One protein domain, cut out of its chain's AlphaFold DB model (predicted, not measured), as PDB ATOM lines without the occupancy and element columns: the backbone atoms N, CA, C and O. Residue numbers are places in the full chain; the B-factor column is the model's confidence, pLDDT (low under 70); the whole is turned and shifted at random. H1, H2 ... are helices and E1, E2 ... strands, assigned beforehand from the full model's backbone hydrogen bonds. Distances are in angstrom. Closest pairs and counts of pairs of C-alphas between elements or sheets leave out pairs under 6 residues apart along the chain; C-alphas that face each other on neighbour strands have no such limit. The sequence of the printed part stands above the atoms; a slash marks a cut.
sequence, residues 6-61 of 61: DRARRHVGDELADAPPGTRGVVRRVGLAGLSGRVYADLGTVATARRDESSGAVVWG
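This is residues 6 to 61 of the 61 residues of an uncharacterized protein of Actinomadura sp. J1-007 (UniProt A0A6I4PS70). A long hairpin of two strands, E1 and E2, makes the long axis; at the end away from its turn, H1 packs slantwise over one face and the short E3 lies beside E2. The printed part has 56 residues, with one named helix and three named strands in the order H1, E1, E2, E3. The sheet, E1 - E2 - E3, is antiparallel throughout, and the class is mixed, helices and strands. The whole is loose, a rod of 47 by 18 by 17 A with a radius of gyration of the C-alphas of 13.8 A.

H1, residues 6 to 18, is on the sheet formed by E1, residues 24 to 33, E2, residues 39 to 51, and E3, residues 58 to 60. These are two layers, a helix on one face of a sheet. H1 lies over E1 and E2 at a height over the sheet of 8.5 A, slantwise to the strands, at 50 degrees to E2 on the local plane. The closest C-alphas of H1 and E1 are those of Val 12 and Gly 25, 6.1 A apart. In H1, 8 of 9 O i to N i+4 pairs are within hydrogen-bond range. The strands form a meander, each the antiparallel neighbour of the one before. In the hairpin E1 and E2, N 25 and O 49 are within hydrogen-bond range at 2.8 A. E2 bends by 72 degrees at residue 43. In the hairpin E2 and E3, N 59 and O 50 are 2.9 A apart, within hydrogen-bond range.

H1 begins at C-alpha 6 (124.155, 133.943, 122.420) and spans 18.9 A. E1 spans 27.3 A, E2 30.7 A and E3 6.8 A, ending at C-alpha 60 (112.265, 129.717, 122.840).

The C-alphas of Leu 35 and Ser 54, the two farthest apart, are 47.6 A apart. The printed part has no cut and no long link. Its mean pLDDT is 84.6; residues 33 to 38 are under 70.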
ATOM      1  N   ASP A   6     124.645 133.783 123.789       84.56
ATOM      2  CA  ASP A   6     124.155 133.943 122.420       84.56
ATOM      3  C   ASP A   6     124.744 132.871 121.504       84.56
ATOM      4  O   ASP A   6     124.054 132.312 120.646       84.56
ATOM      5  N   ARG A   7     126.012 132.510 121.728       85.31
ATOM      6  CA  ARG A   7     126.658 131.414 121.000       85.31
ATOM      7  C   ARG A   7     126.018 130.068 121.328       85.31
ATOM      8  O   ARG A   7     125.762 129.287 120.410       85.31
ATOM      9  N   ALA A   8     125.732 129.805 122.601       86.75
ATOM     10  CA  ALA A   8     125.080 128.572 123.032       86.75
ATOM     11  C   ALA A   8     123.651 128.462 122.474       86.75
ATOM     12  O   ALA A   8     123.253 127.405 121.982       86.75
ATOM     13  N   ARG A   9     122.894 129.565 122.487       87.12
ATOM     14  CA  ARG A   9     121.546 129.622 121.908       87.12
ATOM     15  C   ARG A   9     121.566 129.421 120.400       87.12
ATOM     16  O   ARG A   9     120.750 128.657 119.889       87.12
ATOM     17  N   ARG A  10     122.511 130.045 119.692       88.50
ATOM     18  CA  ARG A  10     122.684 129.850 118.248       88.50
ATOM     19  C   ARG A  10     122.988 128.393 117.915       88.50
ATOM     20  O   ARG A  10     122.311 127.829 117.068       88.50
ATOM     21  N   HIS A  11     123.929 127.775 118.628       89.81
ATOM     22  CA  HIS A  11     124.276 126.372 118.404       89.81
ATOM     23  C   HIS A  11     123.076 125.439 118.619       89.81
ATOM     24  O   HIS A  11     122.786 124.611 117.764       89.81
ATOM     25  N   VAL A  12     122.327 125.615 119.714       89.06
ATOM     26  CA  VAL A  12     121.100 124.834 119.958       89.06
ATOM     27  C   VAL A  12     120.042 125.081 118.878       89.06
ATOM     28  O   VAL A  12     119.345 124.149 118.488       89.06
ATOM     29  N   GLY A  13     119.913 126.316 118.391       89.25
ATOM     30  CA  GLY A  13     119.013 126.653 117.290       89.25
ATOM     31  C   GLY A  13     119.371 125.927 115.994       89.25
ATOM     32  O   GLY A  13     118.481 125.347 115.374       89.25
ATOM     33  N   ASP A  14     120.655 125.915 115.633       90.50
ATOM     34  CA  ASP A  14     121.166 125.240 114.436       90.50
ATOM     35  C   ASP A  14     120.941 123.715 114.530       90.50
ATOM     36  O   ASP A  14     120.363 123.121 113.624       90.50
ATOM     37  N   GLU A  15     121.266 123.089 115.667       91.38
ATOM     38  CA  GLU A  15     121.030 121.649 115.890       91.38
ATOM     39  C   GLU A  15     119.535 121.285 115.837       91.38
ATOM     40  O   GLU A  15     119.138 120.265 115.272       91.38
ATOM     41  N   LEU A  16     118.664 122.131 116.400       90.62
ATOM     42  CA  LEU A  16     117.218 121.914 116.332       90.62
ATOM     43  C   LEU A  16     116.656 122.120 114.923       90.62
ATOM     44  O   LEU A  16     115.655 121.487 114.591       90.62
ATOM     45  N   ALA A  17     117.268 122.966 114.093       88.69
ATOM     46  CA  ALA A  17     116.833 123.189 112.716       88.69
ATOM     47  C   ALA A  17     116.996 121.941 111.828       88.69
ATOM     48  O   ALA A  17     116.240 121.783 110.864       88.69
ATOM     49  N   ASP A  18     117.881 121.018 112.203       88.88
ATOM     50  CA  ASP A  18     118.081 119.736 111.517       88.88
ATOM     51  C   ASP A  18     117.426 118.546 112.246       88.88
ATOM     52  O   ASP A  18     117.219 117.481 111.660       88.88
ATOM     53  N   ALA A  19     117.017 118.717 113.507       89.12
ATOM     54  CA  ALA A  19     116.402 117.660 114.311       89.12
ATOM     55  C   ALA A  19     114.914 117.410 113.980       89.12
ATOM     56  O   ALA A  19     114.205 118.335 113.590       89.12
ATOM     57  N   PRO A  20     114.357 116.207 114.212       90.06
ATOM     58  CA  PRO A  20     112.934 115.945 113.988       90.06
ATOM     59  C   PRO A  20     112.003 116.953 114.697       90.06
ATOM     60  O   PRO A  20     112.317 117.399 115.809       90.06
ATOM     61  N   PRO A  21     110.839 117.297 114.112       89.19
ATOM     62  CA  PRO A  21     109.830 118.108 114.791       89.19
ATOM     63  C   PRO A  21     109.464 117.531 116.164       89.19
ATOM     64  O   PRO A  21     109.423 116.315 116.350       89.19
ATOM     65  N   GLY A  22     109.249 118.404 117.149       87.06
ATOM     66  CA  GLY A  22     109.014 118.020 118.541       87.06
ATOM     67  C   GLY A  22     110.281 117.902 119.397       87.06
ATOM     68  O   GLY A  22     110.167 117.914 120.628       87.06
ATOM     69  N   THR A  23     111.476 117.867 118.789       90.81
ATOM     70  CA  THR A  23     112.759 117.821 119.514       90.81
ATOM     71  C   THR A  23     112.951 119.060 120.391       90.81
ATOM     72  O   THR A  23     112.540 120.168 120.040       90.81
ATOM     73  N   ARG A  24     113.573 118.868 121.559       91.25
ATOM     74  CA  ARG A  24     113.830 119.913 122.555       91.25
ATOM     75  C   ARG A  24     115.327 120.079 122.787       91.25
ATOM     76  O   ARG A  24     116.044 119.088 122.886       91.25
ATOM     77  N   GLY A  25     115.762 121.324 122.925       90.19
ATOM     78  CA  GLY A  25     117.118 121.711 123.301       90.19
ATOM     79  C   GLY A  25     117.102 122.518 124.596       90.19
ATOM     80  O   GLY A  25     116.149 123.248 124.872       90.19
ATOM     81  N   VAL A  26     118.149 122.381 125.410       88.69
ATOM     82  CA  VAL A  26     118.272 123.087 126.693       88.69
ATOM     83  C   VAL A  26     119.650 123.723 126.774       88.69
ATOM     84  O   VAL A  26     120.661 123.032 126.664       88.69
ATOM     85  N   VAL A  27     119.690 125.031 127.012       86.06
ATOM     86  CA  VAL A  27     120.922 125.757 127.319       86.06
ATOM     87  C   VAL A  27     121.090 125.777 128.833       86.06
ATOM     88  O   VAL A  27     120.247 126.319 129.552       86.06
ATOM     89  N   ARG A  28     122.177 125.180 129.328       85.19
ATOM     90  CA  ARG A  28     122.512 125.138 130.759       85.19
ATOM     91  C   ARG A  28     123.666 126.077 131.065       85.19
ATOM     92  O   ARG A  28     124.638 126.148 130.318       85.19
ATOM     93  N   ARG A  29     123.581 126.746 132.207       82.81
ATOM     94  CA  ARG A  29     124.678 127.502 132.793       82.81
ATOM     95  C   ARG A  29     125.544 126.538 133.580       82.81
ATOM     96  O   ARG A  29     125.058 125.877 134.490       82.81
ATOM     97  N   VAL A  30     126.832 126.498 133.276       81.06
ATOM     98  CA  VAL A  30     127.794 125.690 134.028       81.06
ATOM     99  C   VAL A  30     128.904 126.562 134.598       81.06
ATOM    100  O   VAL A  30     129.355 127.520 133.973       81.06
ATOM    101  N   GLY A  31     129.326 126.242 135.815       78.62
ATOM    102  CA  GLY A  31     130.463 126.856 136.489       78.62
ATOM    103  C   GLY A  31     131.622 125.878 136.578       78.62
ATOM    104  O   GLY A  31     131.417 124.668 136.608       78.62
ATOM    105  N   LEU A  32     132.850 126.388 136.657       79.81
ATOM    106  CA  LEU A  32     133.994 125.554 137.015       79.81
ATOM    107  C   LEU A  32     134.007 125.350 138.531       79.81
ATOM    108  O   LEU A  32     134.111 126.313 139.286       79.81
ATOM    109  N   ALA A  33     133.922 124.098 138.962       68.94
ATOM    110  CA  ALA A  33     134.131 123.690 140.338       68.94
ATOM    111  C   ALA A  33     135.509 123.022 140.482       68.94
ATOM    112  O   ALA A  33     135.916 122.189 139.670       68.94
ATOM    113  N   GLY A  34     136.231 123.384 141.543       65.69
ATOM    114  CA  GLY A  34     137.519 122.789 141.903       65.69
ATOM    115  C   GLY A  34     138.749 123.526 141.360       65.69
ATOM    116  O   GLY A  34     138.735 124.124 140.286       65.69
ATOM    117  N   LEU A  35     139.845 123.437 142.120       63.00
ATOM    118  CA  LEU A  35     141.122 124.135 141.885       63.00
ATOM    119  C   LEU A  35     141.772 123.827 140.522       63.00
ATOM    120  O   LEU A  35     142.601 124.596 140.051       63.00
ATOM    121  N   SER A  36     141.405 122.711 139.887       69.06
ATOM    122  CA  SER A  36     141.955 122.252 138.608       69.06
ATOM    123  C   SER A  36     141.068 122.552 137.393       69.06
ATOM    124  O   SER A  36     141.461 122.219 136.277       69.06
ATOM    125  N   GLY A  37     139.884 123.160 137.573       62.81
ATOM    126  CA  GLY A  37     139.007 123.569 136.467       62.81
ATOM    127  C   GLY A  37     138.455 122.417 135.612       62.81
ATOM    128  O   GLY A  37     138.088 122.638 134.462       62.81
ATOM    129  N   ARG A  38     138.428 121.186 136.141       64.94
ATOM    130  CA  ARG A  38     138.013 119.977 135.398       64.94
ATOM    131  C   ARG A  38     136.603 119.485 135.713       64.94
ATOM    132  O   ARG A  38     136.138 118.564 135.050       64.94
ATOM    133  N   VAL A  39     135.929 120.060 136.707       76.56
ATOM    134  CA  VAL A  39     134.555 119.687 137.055       76.56
ATOM    135  C   VAL A  39     133.638 120.838 136.675       76.56
ATOM    136  O   VAL A  39     133.806 121.953 137.161       76.56
ATOM    137  N   TYR A  40     132.672 120.570 135.803       75.88
ATOM    138  CA  TYR A  40     131.591 121.505 135.521       75.88
ATOM    139  C   TYR A  40     130.461 121.252 136.516       75.88
ATOM    140  O   TYR A  40     129.910 120.154 136.566       75.88
ATOM    141  N   ALA A  41     130.137 122.255 137.326       80.06
ATOM    142  CA  ALA A  41     128.946 122.252 138.159       80.06
ATOM    143  C   ALA A  41     127.785 122.861 137.372       80.06
ATOM    144  O   ALA A  41     127.935 123.934 136.786       80.06
ATOM    145  N   ASP A  42     126.638 122.187 137.369       82.69
ATOM    146  CA  ASP A  42     125.403 122.768 136.852       82.69
ATOM    147  C   ASP A  42     124.950 123.915 137.758       82.69
ATOM    148  O   ASP A  42     124.819 123.747 138.970       82.69
ATOM    149  N   LEU A  43     124.738 125.082 137.159       82.56
ATOM    150  CA  LEU A  43     124.262 126.289 137.828       82.56
ATOM    151  C   LEU A  43     122.805 126.606 137.459       82.56
ATOM    152  O   LEU A  43     122.255 127.572 137.985       82.56
ATOM    153  N   GLY A  44     122.190 125.818 136.570       85.38
ATOM    154  CA  GLY A  44     120.782 125.926 136.192       85.38
ATOM    155  C   GLY A  44     120.551 126.057 134.687       85.38
ATOM    156  O   GLY A  44     121.480 126.122 133.883       85.38
ATOM    157  N   THR A  45     119.280 126.114 134.297       87.88
ATOM    158  CA  THR A  45     118.862 126.315 132.902       87.88
ATOM    159  C   THR A  45     118.749 127.802 132.586       87.88
ATOM    160  O   THR A  45     118.162 128.557 133.355       87.88
ATOM    161  N   VAL A  46     119.298 128.205 131.442       85.12
ATOM    162  CA  VAL A  46     119.260 129.588 130.942       85.12
ATOM    163  C   VAL A  46     118.133 129.774 129.938       85.12
ATOM    164  O   VAL A  46     117.428 130.773 129.983       85.12
ATOM    165  N   ALA A  47     117.950 128.804 129.044       86.00
ATOM    166  CA  ALA A  47     116.919 128.860 128.021       86.00
ATOM    167  C   ALA A  47     116.502 127.451 127.604       86.00
ATOM    168  O   ALA A  47     117.318 126.523 127.596       86.00
ATOM    169  N   THR A  48     115.238 127.302 127.218       89.12
ATOM    170  CA  THR A  48     114.732 126.069 126.608       89.12
ATOM    171  C   THR A  48     114.227 126.377 125.209       89.12
ATOM    172  O   THR A  48     113.545 127.376 124.999       89.12
ATOM    173  N   ALA A  49     114.548 125.512 124.253       91.69
ATOM    174  CA  ALA A  49     114.064 125.597 122.886       91.69
ATOM    175  C   ALA A  49     113.324 124.319 122.492       91.69
ATOM    176  O   ALA A  49     113.665 123.217 122.934       91.69
ATOM    177  N   ARG A  50     112.320 124.448 121.629       92.12
ATOM    178  CA  ARG A  50     111.637 123.312 121.006       92.12
ATOM    179  C   ARG A  50     111.424 123.585 119.530       92.12
ATOM    180  O   ARG A  50     111.005 124.680 119.165       92.12
ATOM    181  N   ARG A  51     111.655 122.571 118.696       91.69
ATOM    182  CA  ARG A  51     111.189 122.588 117.313       91.69
ATOM    183  C   ARG A  51     109.693 122.303 117.300       91.69
ATOM    184  O   ARG A  51     109.267 121.219 117.700       91.69
ATOM    185  N   ASP A  52     108.908 123.288 116.892       88.69
ATOM    186  CA  ASP A  52     107.462 123.182 116.789       88.69
ATOM    187  C   ASP A  52     107.058 122.085 115.797       88.69
ATOM    188  O   ASP A  52     107.671 121.912 114.744       88.69
ATOM    189  N   GLU A  53     106.019 121.333 116.148       86.94
ATOM    190  CA  GLU A  53     105.573 120.176 115.366       86.94
ATOM    191  C   GLU A  53     104.783 120.580 114.122       86.94
ATOM    192  O   GLU A  53     104.814 119.867 113.123       86.94
ATOM    193  N   SER A  54     104.099 121.725 114.169       88.00
ATOM    194  CA  SER A  54     103.227 122.176 113.082       88.00
ATOM    195  C   SER A  54     103.973 122.979 112.017       88.00
ATOM    196  O   SER A  54     103.736 122.817 110.823       88.00
ATOM    197  N   SER A  55     104.889 123.837 112.455       87.62
ATOM    198  CA  SER A  55     105.585 124.815 111.619       87.62
ATOM    199  C   SER A  55     107.048 124.457 111.377       87.62
ATOM    200  O   SER A  55     107.681 125.035 110.497       87.62
ATOM    201  N   GLY A  56     107.613 123.539 112.168       84.75
ATOM    202  CA  GLY A  56     109.041 123.229 112.144       84.75
ATOM    203  C   GLY A  56     109.933 124.362 112.663       84.75
ATOM    204  O   GLY A  56     111.157 124.215 112.620       84.75
ATOM    205  N   ALA A  57     109.350 125.467 113.145       88.44
ATOM    206  CA  ALA A  57     110.068 126.616 113.679       88.44
ATOM    207  C   ALA A  57     110.637 126.323 115.073       88.44
ATOM    208  O   ALA A  57     110.030 125.609 115.868       88.44
ATOM    209  N   VAL A  58     111.794 126.898 115.397       89.44
ATOM    210  CA  VAL A  58     112.374 126.798 116.743       89.44
ATOM    211  C   VAL A  58     111.787 127.897 117.627       89.44
ATOM    212  O   VAL A  58     111.943 129.082 117.341       89.44
ATOM    213  N   VAL A  59     111.123 127.501 118.712       89.38
ATOM    214  CA  VAL A  59     110.507 128.403 119.694       89.38
ATOM    215  C   VAL A  59     111.307 128.362 120.991       89.38
ATOM    216  O   VAL A  59     111.660 127.282 121.464       89.38
ATOM    217  N   TRP A  60     111.567 129.537 121.566       88.38
ATOM    218  CA  TRP A  60     112.265 129.717 122.840       88.38
ATOM    219  C   TRP A  60     111.267 130.030 123.959       88.38
ATOM    220  O   TRP A  60     110.307 130.767 123.726       88.38
ATOM    221  N   GLY A  61     111.502 129.478 125.150       82.56
ATOM    222  CA  GLY A  61     110.723 129.722 126.368       82.56
ATOM    223  C   GLY A  61     111.583 130.134 127.548       82.56
ATOM    224  O   GLY A  61     112.821 129.934 127.477       82.56
TER     225      GLY A  61